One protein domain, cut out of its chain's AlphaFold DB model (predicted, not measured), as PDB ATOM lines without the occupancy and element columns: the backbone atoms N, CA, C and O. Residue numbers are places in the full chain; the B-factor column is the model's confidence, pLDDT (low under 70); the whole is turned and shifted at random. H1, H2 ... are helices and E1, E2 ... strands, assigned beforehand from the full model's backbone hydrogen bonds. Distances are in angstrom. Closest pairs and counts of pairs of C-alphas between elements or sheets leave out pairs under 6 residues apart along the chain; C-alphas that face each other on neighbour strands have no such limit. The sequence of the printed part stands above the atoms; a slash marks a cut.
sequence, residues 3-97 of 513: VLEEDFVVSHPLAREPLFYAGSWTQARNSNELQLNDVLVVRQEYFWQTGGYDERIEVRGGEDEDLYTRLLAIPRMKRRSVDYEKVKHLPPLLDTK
ATOM      1  N   VAL A   3     243.459 262.851 240.942       88.69
ATOM      2  CA  VAL A   3     244.786 262.317 241.286       88.69
ATOM      3  C   VAL A   3     244.684 260.804 241.319       88.69
ATOM      4  O   VAL A   3     243.819 260.269 242.012       88.69
ATOM      5  N   LEU A   4     245.556 260.139 240.566       92.56
ATOM      6  CA  LEU A   4     245.655 258.684 240.506       92.56
ATOM      7  C   LEU A   4     246.903 258.236 241.268       92.56
ATOM      8  O   LEU A   4     247.964 258.840 241.113       92.56
ATOM      9  N   GLU A   5     246.779 257.171 242.053       94.50
ATOM     10  CA  GLU A   5     247.935 256.475 242.623       94.50
ATOM     11  C   GLU A   5     248.729 255.763 241.509       94.50
ATOM     12  O   GLU A   5     248.163 255.364 240.487       94.50
ATOM     13  N   GLU A   6     250.041 255.576 241.693       93.12
ATOM     14  CA  GLU A   6     250.929 255.012 240.655       93.12
ATOM     15  C   GLU A   6     250.488 253.622 240.165       93.12
ATOM     16  O   GLU A   6     250.658 253.279 238.994       93.12
ATOM     17  N   ASP A   7     249.882 252.822 241.044       94.38
ATOM     18  CA  ASP A   7     249.399 251.478 240.741       94.38
ATOM     19  C   ASP A   7     247.925 251.430 240.302       94.38
ATOM     20  O   ASP A   7     247.402 250.334 240.090       94.38
ATOM     21  N   PHE A   8     247.268 252.580 240.078       94.69
ATOM     22  CA  PHE A   8     245.847 252.664 239.717       94.69
ATOM     23  C   PHE A   8     245.479 251.708 238.574       94.69
ATOM     24  O   PHE A   8     244.573 250.895 238.720       94.69
ATOM     25  N   VAL A   9     246.206 251.716 237.453       90.75
ATOM     26  CA  VAL A   9     245.893 250.835 236.309       90.75
ATOM     27  C   VAL A   9     246.072 249.350 236.658       90.75
ATOM     28  O   VAL A   9     245.280 248.512 236.229       90.75
ATOM     29  N   VAL A  10     247.082 249.014 237.466       92.31
ATOM     30  CA  VAL A  10     247.360 247.633 237.895       92.31
ATOM     31  C   VAL A  10     246.265 247.120 238.835       92.31
ATOM     32  O   VAL A  10     245.878 245.954 238.743       92.31
ATOM     33  N   SER A  11     245.709 247.991 239.682       92.88
ATOM     34  CA  SER A  11     244.587 247.680 240.579       92.88
ATOM     35  C   SER A  11     243.245 247.482 239.858       92.88
ATOM     36  O   SER A  11     242.304 246.972 240.461       92.88
ATOM     37  N   HIS A  12     243.151 247.806 238.563       95.69
ATOM     38  CA  HIS A  12     241.936 247.669 237.750       95.69
ATOM     39  C   HIS A  12     242.149 246.708 236.567       95.69
ATOM     40  O   HIS A  12     242.028 247.103 235.402       95.69
ATOM     41  N   PRO A  13     242.463 245.421 236.818       93.62
ATOM     42  CA  PRO A  13     242.807 244.488 235.756       93.62
ATOM     43  C   PRO A  13     241.615 244.260 234.825       93.62
ATOM     44  O   PRO A  13     240.538 243.812 235.235       93.62
ATOM     45  N   LEU A  14     241.828 244.535 233.542       90.50
ATOM     46  CA  LEU A  14     240.881 244.252 232.472       90.50
ATOM     47  C   LEU A  14     241.081 242.790 232.043       90.50
ATOM     48  O   LEU A  14     241.964 242.475 231.246       90.50
ATOM     49  N   ALA A  15     240.312 241.885 232.656       78.81
ATOM     50  CA  ALA A  15     240.366 240.445 232.397       78.81
ATOM     51  C   ALA A  15     240.044 240.095 230.924       78.81
ATOM     52  O   ALA A  15     239.624 240.941 230.139       78.81
ATOM     53  N   ARG A  16     240.191 238.814 230.542       76.88
ATOM     54  CA  ARG A  16     239.787 238.322 229.204       76.88
ATOM     55  C   ARG A  16     238.275 238.420 228.937       76.88
ATOM     56  O   ARG A  16     237.863 238.297 227.789       76.88
ATOM     57  N   GLU A  17     237.455 238.597 229.972       84.38
ATOM     58  CA  GLU A  17     236.011 238.821 229.839       84.38
ATOM     59  C   GLU A  17     235.694 240.313 229.611       84.38
ATOM     60  O   GLU A  17     236.415 241.158 230.146       84.38
ATOM     61  N   PRO A  18     234.604 240.661 228.893       93.44
ATOM     62  CA  PRO A  18     234.162 242.047 228.732       93.44
ATOM     63  C   PRO A  18     233.868 242.718 230.085       93.44
ATOM     64  O   PRO A  18     232.914 242.369 230.784       93.44
ATOM     65  N   LEU A  19     234.716 243.671 230.468       95.50
ATOM     66  CA  LEU A  19     234.685 244.346 231.762       95.50
ATOM     67  C   LEU A  19     235.164 245.795 231.618       95.50
ATOM     68  O   LEU A  19     236.132 246.061 230.901       95.50
ATOM     69  N   PHE A  20     234.541 246.701 232.368       96.25
ATOM     70  CA  PHE A  20     235.073 248.035 232.641       96.25
ATOM     71  C   PHE A  20     234.907 248.408 234.116       96.25
ATOM     72  O   PHE A  20     234.037 247.874 234.816       96.25
ATOM     73  N   TYR A  21     235.741 249.338 234.574       96.06
ATOM     74  CA  TYR A  21     235.633 249.961 235.886       96.06
ATOM     75  C   TYR A  21     235.198 251.412 235.722       96.06
ATOM     76  O   TYR A  21     235.709 252.103 234.844       96.06
ATOM     77  N   ALA A  22     234.267 251.862 236.554       94.69
ATOM     78  CA  ALA A  22     233.851 253.257 236.598       94.69
ATOM     79  C   ALA A  22     233.494 253.683 238.024       94.69
ATOM     80  O   ALA A  22     233.196 252.823 238.854       94.69
ATOM     81  N   GLY A  23     233.482 254.983 238.320       90.50
ATOM     82  CA  GLY A  23     232.885 255.467 239.568       90.50
ATOM     83  C   GLY A  23     231.425 255.046 239.695       90.50
ATOM     84  O   GLY A  23     230.765 254.729 238.709       90.50
ATOM     85  N   SER A  24     230.913 254.978 240.918       85.75
ATOM     86  CA  SER A  24     229.534 254.591 241.208       85.75
ATOM     87  C   SER A  24     229.001 255.425 242.361       85.75
ATOM     88  O   SER A  24     229.327 255.178 243.524       85.75
ATOM     89  N   TRP A  25     228.137 256.388 242.040       78.56
ATOM     90  CA  TRP A  25     227.541 257.281 243.037       78.56
ATOM     91  C   TRP A  25     226.764 256.534 244.136       78.56
ATOM     92  O   TRP A  25     226.739 256.985 245.275       78.56
ATOM     93  N   THR A  26     226.186 255.364 243.839       78.38
ATOM     94  CA  THR A  26     225.483 254.525 244.830       78.38
ATOM     95  C   THR A  26     226.417 253.816 245.811       78.38
ATOM     96  O   THR A  26     225.969 253.381 246.868       78.38
ATOM     97  N   GLN A  27     227.699 253.677 245.467       83.12
ATOM     98  CA  GLN A  27     228.724 253.055 246.309       83.12
ATOM     99  C   GLN A  27     229.704 254.075 246.902       83.12
ATOM    100  O   GLN A  27     230.603 253.687 247.646       83.12
ATOM    101  N   ALA A  28     229.549 255.358 246.570       83.44
ATOM    102  CA  ALA A  28     230.378 256.427 247.100       83.44
ATOM    103  C   ALA A  28     230.151 256.589 248.609       83.44
ATOM    104  O   ALA A  28     229.021 256.685 249.088       83.44
ATOM    105  N   ARG A  29     231.245 256.641 249.369       86.12
ATOM    106  CA  ARG A  29     231.240 256.722 250.838       86.12
ATOM    107  C   ARG A  29     231.227 258.160 251.345       86.12
ATOM    108  O   ARG A  29     230.899 258.410 252.503       86.12
ATOM    109  N   ASN A  30     231.637 259.104 250.506       79.94
ATOM    110  CA  ASN A  30     231.786 260.512 250.853       79.94
ATOM    111  C   ASN A  30     231.619 261.408 249.613       79.94
ATOM    112  O   ASN A  30     231.510 260.937 248.481       79.94
ATOM    113  N   SER A  31     231.619 262.722 249.840       71.94
ATOM    114  CA  SER A  31     231.447 263.724 248.785       71.94
ATOM    115  C   SER A  31     232.581 263.762 247.760       71.94
ATOM    116  O   SER A  31     232.338 264.215 246.648       71.94
ATOM    117  N   ASN A  32     233.787 263.297 248.096       84.06
ATOM    118  CA  ASN A  32     234.886 263.204 247.136       84.06
ATOM    119  C   ASN A  32     234.619 262.091 246.116       84.06
ATOM    120  O   ASN A  32     234.731 262.314 244.917       84.06
ATOM    121  N   GLU A  33     234.191 260.923 246.594       86.69
ATOM    122  CA  GLU A  33     233.909 259.751 245.758       86.69
ATOM    123  C   GLU A  33     232.689 259.938 244.852       86.69
ATOM    124  O   GLU A  33     232.658 259.406 243.744       86.69
ATOM    125  N   LEU A  34     231.711 260.748 245.276       80.56
ATOM    126  CA  LEU A  34     230.580 261.137 244.426       80.56
ATOM    127  C   LEU A  34     231.027 261.864 243.146       80.56
ATOM    128  O   LEU A  34     230.337 261.785 242.135       80.56
ATOM    129  N   GLN A  35     232.186 262.526 243.177       81.94
ATOM    130  CA  GLN A  35     232.751 263.282 242.052       81.94
ATOM    131  C   GLN A  35     233.663 262.435 241.151       81.94
ATOM    132  O   GLN A  35     234.405 262.989 240.343       81.94
ATOM    133  N   LEU A  36     233.661 261.109 241.324       88.00
ATOM    134  CA  LEU A  36     234.482 260.172 240.551       88.00
ATOM    135  C   LEU A  36     233.665 259.345 239.555       88.00
ATOM    136  O   LEU A  36     234.187 258.384 238.991       88.00
ATOM    137  N   ASN A  37     232.385 259.680 239.350       85.94
ATOM    138  CA  ASN A  37     231.504 258.950 238.432       85.94
ATOM    139  C   ASN A  37     232.000 258.992 236.979       85.94
ATOM    140  O   ASN A  37     231.695 258.069 236.240       85.94
ATOM    141  N   ASP A  38     232.809 259.990 236.621       84.62
ATOM    142  CA  ASP A  38     233.428 260.189 235.311       84.62
ATOM    143  C   ASP A  38     234.735 259.392 235.106       84.62
ATOM    144  O   ASP A  38     235.210 259.264 233.974       84.62
ATOM    145  N   VAL A  39     235.322 258.813 236.166       91.81
ATOM    146  CA  VAL A  39     236.511 257.947 236.062       91.81
ATOM    147  C   VAL A  39     236.146 256.669 235.317       91.81
ATOM    148  O   VAL A  39     235.228 255.959 235.720       91.81
ATOM    149  N   LEU A  40     236.904 256.326 234.273       93.75
ATOM    150  CA  LEU A  40     236.686 255.130 233.459       93.75
ATOM    151  C   LEU A  40     237.994 254.376 233.191       93.75
ATOM    152  O   LEU A  40     238.958 254.936 232.674       93.75
ATOM    153  N   VAL A  41     237.987 253.065 233.446       94.94
ATOM    154  CA  VAL A  41     239.020 252.121 232.994       94.94
ATOM    155  C   VAL A  41     238.362 251.056 232.124       94.94
ATOM    156  O   VAL A  41     237.573 250.240 232.600       94.94
ATOM    157  N   VAL A  42     238.684 251.046 230.833       95.31
ATOM    158  CA  VAL A  42     238.077 250.144 229.845       95.31
ATOM    159  C   VAL A  42     239.092 249.752 228.777       95.31
ATOM    160  O   VAL A  42     240.024 250.501 228.483       95.31
ATOM    161  N   ARG A  43     238.924 248.573 228.164       93.88
ATOM    162  CA  ARG A  43     239.742 248.194 227.002       93.88
ATOM    163  C   ARG A  43     239.389 249.102 225.828       93.88
ATOM    164  O   ARG A  43     238.214 249.300 225.524       93.88
ATOM    165  N   GLN A  44     240.414 249.596 225.137       92.88
ATOM    166  CA  GLN A  44     240.260 250.526 224.017       92.88
ATOM    167  C   GLN A  44     239.306 249.994 222.929       92.88
ATOM    168  O   GLN A  44     238.544 250.762 222.349       92.88
ATOM    169  N   GLU A  45     239.294 248.676 222.696       92.44
ATOM    170  CA  GLU A  45     238.374 248.034 221.748       92.44
ATOM    171  C   GLU A  45     236.895 248.283 222.087       92.44
ATOM    172  O   GLU A  45     236.127 248.643 221.200       92.44
ATOM    173  N   TYR A  46     236.501 248.168 223.361       93.81
ATOM    174  CA  TYR A  46     235.109 248.341 223.782       93.81
ATOM    175  C   TYR A  46     234.715 249.812 223.772       93.81
ATOM    176  O   TYR A  46     233.610 250.141 223.353       93.81
ATOM    177  N   PHE A  47     235.634 250.702 224.157       93.12
ATOM    178  CA  PHE A  47     235.411 252.143 224.060       93.12
ATOM    179  C   PHE A  47     235.120 252.575 222.619       93.12
ATOM    180  O   PHE A  47     234.196 253.343 222.365       93.12
ATOM    181  N   TRP A  48     235.868 252.055 221.644       90.12
ATOM    182  CA  TRP A  48     235.616 252.397 220.245       90.12
ATOM    183  C   TRP A  48     234.429 251.655 219.637       90.12
ATOM    184  O   TRP A  48     233.772 252.226 218.766       90.12
ATOM    185  N   GLN A  49     234.103 250.455 220.124       90.88
ATOM    186  CA  GLN A  49     232.901 249.721 219.726       90.88
ATOM    187  C   GLN A  49     231.607 250.457 220.098       90.88
ATOM    188  O   GLN A  49     230.606 250.295 219.405       90.88
ATOM    189  N   THR A  50     231.603 251.280 221.148       91.38
ATOM    190  CA  THR A  50     230.430 252.104 221.483       91.38
ATOM    191  C   THR A  50     230.368 253.402 220.693       91.38
ATOM    192  O   THR A  50     229.330 254.053 220.680       91.38
ATOM    193  N   GLY A  51     231.458 253.807 220.042       89.56
ATOM    194  CA  GLY A  51     231.556 255.126 219.438       89.56
ATOM    195  C   GLY A  51     232.309 256.159 220.294       89.56
ATOM    196  O   GLY A  51     232.410 257.305 219.862       89.56
ATOM    197  N   GLY A  52     232.872 255.785 221.449       91.00
ATOM    198  CA  GLY A  52     233.476 256.725 222.404       91.00
ATOM    199  C   GLY A  52     232.427 257.584 223.118       91.00
ATOM    200  O   GLY A  52     231.242 257.248 223.077       91.00
ATOM    201  N   TYR A  53     232.831 258.674 223.774       90.88
ATOM    202  CA  TYR A  53     231.885 259.659 224.320       90.88
ATOM    203  C   TYR A  53     231.040 260.283 223.202       90.88
ATOM    204  O   TYR A  53     231.539 260.480 222.093       90.88
ATOM    205  N   ASP A  54     229.770 260.582 223.486       90.00
ATOM    206  CA  ASP A  54     228.941 261.365 222.572       90.00
ATOM    207  C   ASP A  54     229.367 262.834 222.625       90.00
ATOM    208  O   ASP A  54     228.966 263.611 223.489       90.00
ATOM    209  N   GLU A  55     230.209 263.218 221.672       89.06
ATOM    210  CA  GLU A  55     230.810 264.548 221.613       89.06
ATOM    211  C   GLU A  55     229.804 265.665 221.259       89.06
ATOM    212  O   GLU A  55     230.176 266.838 221.205       89.06
ATOM    213  N   ARG A  56     228.524 265.339 221.015       87.75
ATOM    214  CA  ARG A  56     227.454 266.345 220.898       87.75
ATOM    215  C   ARG A  56     227.132 266.974 222.259       87.75
ATOM    216  O   ARG A  56     226.628 268.103 222.292       87.75
ATOM    217  N   ILE A  57     227.402 266.263 223.358       87.31
ATOM    218  CA  ILE A  57     227.229 266.727 224.738       87.31
ATOM    219  C   ILE A  57     228.373 267.700 225.074       87.31
ATOM    220  O   ILE A  57     229.495 267.291 225.352       87.31
ATOM    221  N   GLU A  58     228.105 269.008 225.016       79.06
ATOM    222  CA  GLU A  58     229.101 270.053 225.339       79.06
ATOM    223  C   GLU A  58     228.890 270.695 226.721       79.06
ATOM    224  O   GLU A  58     229.762 271.414 227.209       79.06
ATOM    225  N   VAL A  59     227.730 270.469 227.341       72.25
ATOM    226  CA  VAL A  59     227.415 270.936 228.697       72.25
ATOM    227  C   VAL A  59     227.646 269.774 229.652       72.25
ATOM    228  O   VAL A  59     227.226 268.658 229.357       72.25
ATOM    229  N   ARG A  60     228.319 270.044 230.772       70.19
ATOM    230  CA  ARG A  60     228.685 269.038 231.776       70.19
ATOM    231  C   ARG A  60     227.450 268.275 232.271       70.19
ATOM    232  O   ARG A  60     226.492 268.906 232.708       70.19
ATOM    233  N   GLY A  61     227.538 266.949 232.304       76.44
ATOM    234  CA  GLY A  61     226.575 266.063 232.943       76.44
ATOM    235  C   GLY A  61     225.969 265.035 231.985       76.44
ATOM    236  O   GLY A  61     225.300 265.388 231.014       76.44
ATOM    237  N   GLY A  62     226.094 263.752 232.338       80.19
ATOM    238  CA  GLY A  62     225.426 262.634 231.666       80.19
ATOM    239  C   GLY A  62     226.225 262.004 230.524       80.19
ATOM    240  O   GLY A  62     225.800 260.981 229.990       80.19
ATOM    241  N   GLU A  63     227.384 262.564 230.165       87.25
ATOM    242  CA  GLU A  63     228.307 262.007 229.168       87.25
ATOM    243  C   GLU A  63     228.847 260.622 229.555       87.25
ATOM    244  O   GLU A  63     229.040 259.743 228.710       87.25
ATOM    245  N   ASP A  64     229.078 260.422 230.847       88.38
ATOM    246  CA  ASP A  64     229.512 259.182 231.467       88.38
ATOM    247  C   ASP A  64     228.379 258.149 231.479       88.38
ATOM    248  O   ASP A  64     228.572 257.021 231.027       88.38
ATOM    249  N   GLU A  65     227.178 258.535 231.913       87.75
ATOM    250  CA  GLU A  65     225.999 257.667 231.917       87.75
ATOM    251  C   GLU A  65     225.604 257.192 230.511       87.75
ATOM    252  O   GLU A  65     225.297 256.006 230.337       87.75
ATOM    253  N   ASP A  66     225.651 258.071 229.506       90.62
ATOM    254  CA  ASP A  66     225.437 257.709 228.101       90.62
ATOM    255  C   ASP A  66     226.452 256.645 227.644       90.62
ATOM    256  O   ASP A  66     226.081 255.567 227.161       90.62
ATOM    257  N   LEU A  67     227.748 256.890 227.874       92.75
ATOM    258  CA  LEU A  67     228.801 255.943 227.517       92.75
ATOM    259  C   LEU A  67     228.649 254.605 228.253       92.75
ATOM    260  O   LEU A  67     228.804 253.544 227.644       92.75
ATOM    261  N   TYR A  68     228.337 254.626 229.548       93.19
ATOM    262  CA  TYR A  68     228.186 253.415 230.356       93.19
ATOM    263  C   TYR A  68     226.978 252.594 229.923       93.19
ATOM    264  O   TYR A  68     227.068 251.366 229.891       93.19
ATOM    265  N   THR A  69     225.885 253.248 229.530       92.19
ATOM    266  CA  THR A  69     224.703 252.585 228.965       92.19
ATOM    267  C   THR A  69     225.069 251.842 227.680       92.19
ATOM    268  O   THR A  69     224.765 250.654 227.543       92.19
ATOM    269  N   ARG A  70     225.814 252.488 226.774       93.31
ATOM    270  CA  ARG A  70     226.283 251.859 225.527       93.31
ATOM    271  C   ARG A  70     227.312 250.752 225.769       93.31
ATOM    272  O   ARG A  70     227.269 249.731 225.087       93.31
ATOM    273  N   LEU A  71     228.204 250.896 226.754       95.31
ATOM    274  CA  LEU A  71     229.139 249.830 227.146       95.31
ATOM    275  C   LEU A  71     228.390 248.608 227.684       95.31
ATOM    276  O   LEU A  71     228.686 247.486 227.282       95.31
ATOM    277  N   LEU A  72     227.402 248.810 228.558       95.50
ATOM    278  CA  LEU A  72     226.590 247.733 229.131       95.50
ATOM    279  C   LEU A  72     225.700 247.027 228.098       95.50
ATOM    280  O   LEU A  72     225.320 245.878 228.318       95.50
ATOM    281  N   ALA A  73     225.416 247.665 226.960       94.75
ATOM    282  CA  ALA A  73     224.740 247.027 225.832       94.75
ATOM    283  C   ALA A  73     225.625 245.998 225.093       94.75
ATOM    284  O   ALA A  73     225.107 245.174 224.334       94.75
ATOM    285  N   ILE A  74     226.948 245.995 225.314       93.94
ATOM    286  CA  ILE A  74     227.848 244.975 224.762       93.94
ATOM    287  C   ILE A  74     227.573 243.631 225.464       93.94
ATOM    288  O   ILE A  74     227.601 243.560 226.698       93.94
ATOM    289  N   PRO A  75     227.351 242.527 224.721       94.50
ATOM    290  CA  PRO A  75     227.041 241.235 225.322       94.50
ATOM    291  C   PRO A  75     228.067 240.802 226.373       94.50
ATOM    292  O   PRO A  75     229.269 240.767 226.111       94.50
ATOM    293  N   ARG A  76     227.568 240.399 227.549       93.81
ATOM    294  CA  ARG A  76     228.359 239.946 228.711       93.81
ATOM    295  C   ARG A  76     229.229 241.027 229.366       93.81
ATOM    296  O   ARG A  76     230.008 240.673 230.251       93.81
ATOM    297  N   MET A  77     229.091 242.298 228.981       96.56
ATOM    298  CA  MET A  77     229.790 243.398 229.640       96.56
ATOM    299  C   MET A  77     229.410 243.479 231.115       96.56
ATOM    300  O   MET A  77     228.235 243.455 231.481       96.56
ATOM    301  N   LYS A  78     230.424 243.598 231.968       94.62
ATOM    302  CA  LYS A  78     230.264 243.846 233.401       94.62
ATOM    303  C   LYS A  78     230.809 245.233 233.739       94.62
ATOM    304  O   LYS A  78     231.847 245.634 233.217       94.62
ATOM    305  N   ARG A  79     230.137 245.931 234.655       94.12
ATOM    306  CA  ARG A  79     230.648 247.143 235.312       94.12
ATOM    307  C   ARG A  79     231.125 246.783 236.714       94.12
ATOM    308  O   ARG A  79     230.422 246.080 237.439       94.12
ATOM    309  N   ARG A  80     232.298 247.275 237.101       93.94
ATOM    310  CA  ARG A  80     232.788 247.277 238.486       93.94
ATOM    311  C   ARG A  80     233.065 248.707 238.932       93.94
ATOM    312  O   ARG A  80     233.292 249.575 238.094       93.94
ATOM    313  N   SER A  81     233.036 248.940 240.236       93.62
ATOM    314  CA  SER A  81     233.453 250.229 240.786       93.62
ATOM    315  C   SER A  81     234.962 250.374 240.694       93.62
ATOM    316  O   SER A  81     235.681 249.379 240.827       93.62
ATOM    317  N   VAL A  82     235.435 251.594 240.461       94.25
ATOM    318  CA  VAL A  82     236.848 251.909 240.680       94.25
ATOM    319  C   VAL A  82     237.202 251.748 242.158       94.25
ATOM    320  O   VAL A  82     236.358 251.919 243.039       94.25
ATOM    321  N   ASP A  83     238.453 251.406 242.423       93.94
ATOM    322  CA  ASP A  83     239.025 251.411 243.757       93.94
ATOM    323  C   ASP A  83     239.205 252.861 244.218       93.94
ATOM    324  O   ASP A  83     240.118 253.568 243.786       93.94
ATOM    325  N   TYR A  84     238.305 253.305 245.096       92.88
ATOM    326  CA  TYR A  84     238.295 254.654 245.655       92.88
ATOM    327  C   TYR A  84     239.515 254.971 246.535       92.88
ATOM    328  O   TYR A  84     239.744 256.136 246.848       92.88
ATOM    329  N   GLU A  85     240.330 253.980 246.913       94.00
ATOM    330  CA  GLU A  85     241.617 254.233 247.574       94.00
ATOM    331  C   GLU A  85     242.714 254.641 246.577       94.00
ATOM    332  O   GLU A  85     243.751 255.164 246.983       94.00
ATOM    333  N   LYS A  86     242.493 254.418 245.274       94.50
ATOM    334  CA  LYS A  86     243.480 254.617 244.198       94.50
ATOM    335  C   LYS A  86     243.241 255.862 243.349       94.50
ATOM    336  O   LYS A  86     244.045 256.163 242.466       94.50
ATOM    337  N   VAL A  87     242.142 256.570 243.584       93.62
ATOM    338  CA  VAL A  87     241.779 257.787 242.861       93.62
ATOM    339  C   VAL A  87     241.069 258.762 243.788       93.62
ATOM    340  O   VAL A  87     240.240 258.368 244.605       93.62
ATOM    341  N   LYS A  88     241.384 260.052 243.661       90.75
ATOM    342  CA  LYS A  88     240.744 261.125 244.432       90.75
ATOM    343  C   LYS A  88     240.385 262.292 243.533       90.75
ATOM    344  O   LYS A  88     241.164 262.673 242.659       90.75
ATOM    345  N   HIS A  89     239.226 262.891 243.780       86.31
ATOM    346  CA  HIS A  89     238.825 264.119 243.108       86.31
ATOM    347  C   HIS A  89     239.530 265.306 243.771       86.31
ATOM    348  O   HIS A  89     239.532 265.437 244.996       86.31
ATOM    349  N   LEU A  90     240.114 266.198 242.982       80.88
ATOM    350  CA  LEU A  90     240.593 267.492 243.450       80.88
ATOM    351  C   LEU A  90     239.469 268.508 243.260       80.88
ATOM    352  O   LEU A  90     239.179 268.866 242.109       80.88
ATOM    353  N   PRO A  91     238.831 268.960 244.358       65.44
ATOM    354  CA  PRO A  91     237.772 269.939 244.260       65.44
ATOM    355  C   PRO A  91     238.349 271.231 243.670       65.44
ATOM    356  O   PRO A  91     239.396 271.701 244.129       65.44
ATOM    357  N   PRO A  92     237.698 271.819 242.660       64.06
ATOM    358  CA  PRO A  92     238.114 273.112 242.152       64.06
ATOM    359  C   PRO A  92     237.976 274.186 243.244       64.06
ATOM    360  O   PRO A  92     237.063 274.143 244.073       64.06
ATOM    361  N   LEU A  93     238.870 275.179 243.234       55.88
ATOM    362  CA  LEU A  93     238.708 276.412 244.014       55.88
ATOM    363  C   LEU A  93     237.584 277.238 243.369       55.88
ATOM    364  O   LEU A  93     237.839 278.134 242.570       55.88
ATOM    365  N   LEU A  94     236.333 276.871 243.640       56.97
ATOM    366  CA  LEU A  94     235.169 277.520 243.042       56.97
ATOM    367  C   LEU A  94     234.751 278.753 243.838       56.97
ATOM    368  O   LEU A  94     234.602 278.703 245.062       56.97
ATOM    369  N   ASP A  95     234.479 279.836 243.115       60.47
ATOM    370  CA  ASP A  95     233.726 280.967 243.643       60.47
ATOM    371  C   ASP A  95     232.237 280.609 243.834       60.47
ATOM    372  O   ASP A  95     231.731 279.581 243.371       60.47
ATOM    373  N   THR A  96     231.504 281.472 244.534       54.34
ATOM    374  CA  THR A  96     230.075 281.294 244.837       54.34
ATOM    375  C   THR A  96     229.196 281.173 243.591       54.34
ATOM    376  O   THR A  96     228.176 280.487 243.627       54.34
ATOM    377  N   LYS A  97     229.576 281.807 242.474       56.78
ATOM    378  CA  LYS A  97     228.821 281.733 241.216       56.78
ATOM    379  C   LYS A  97     228.957 280.354 240.576       56.78
ATOM    380  O   LYS A  97     227.975 279.794 240.095       56.78
TER     381      LYS A  97
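Overview. This is residues 3 to 97 of the 513 residues of the protein "Hypothetical protein" of Rhodosorus marinus (UniProt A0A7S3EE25). A small sheet of three strands, E2, E1 and E3, has the helix H4 over one face, running along the strands, while the shorter helix H3 only grazes the sheet. Beyond the end of E1 at residue 22, the short helix H2 and the strand E4 sit together, residues 3 to 4 pair with E4, and residues 92 to 97 stick out as a free tail. The printed part has 95 residues, with four named helices and four named strands in the order H1 E1 H2 E2 H3 H4 E3 E4; the sheet runs E2 E1 E3 and is mixed. The class is mixed, helices and strands, with under half of the residues in named elements. The whole is compact, with a radius of gyration of the C-alphas of 14.1 A and spans of 44 by 33 by 23 A.

Arrangement. Begin at residues 3 to 4, which pair antiparallel with residues 87 to 88 of E4, residues 87 to 89, a strand that pairs with no named strand. H1, residues 8 to 11, is not on the sheet; its closest C-alpha to E2, residues 40 to 42, is that of Val 9, 7.7 A from that of Val 41. Move on to E1, residues 19 to 22, the inner strand: it is antiparallel to E2, with N 21 and O 41 at 2.8 A, and parallel to E3, residues 78 to 81, with N 20 and O 78 at 3.0 A. H2, residues 33 to 36, is not on the sheet, and its closest C-alphas to E4 are those of Gln 35 and His 89, 6.2 A apart. H3, residues 44 to 49, is only just on the sheet, with 5 pairs of C-alphas within 10 A, and only grazes it with residues 46 to 47. H4, residues 63 to 72, is on the sheet at a height of 9.9 A; it lies over E1 and runs along the strands, at 19 degrees to E1 on the local plane. H3 and H4 are close but not clearly touching, about perpendicular at 86 degrees, with the closest C-alphas, those of Tyr 46 and Leu 71, 7.0 A apart. Every O i to N i+4 pair is within hydrogen-bond range in H3 and H4; H1 and H2 are too short for such a pair.

Along the chain. Find C-alpha 8 at (245.847, 252.664, 239.717), where H1 begins. E1 spans 10.2 A, and E3 spans 10.3 A. H4 runs 14.4 A from C-alpha 63 at (228.307, 262.007, 229.168) to C-alpha 72. E4 ends at C-alpha 89, at (238.825, 264.119, 243.108).

Size, cuts and confidence. The C-alphas farthest apart, those of Arg 16 and Thr 96, are 46.7 A apart. The printed part has no cut, and the link from H3 to H4, 13 residues, is long. Mean pLDDT of the printed part is 87.1; look at residues 91 to 97 for values under 70.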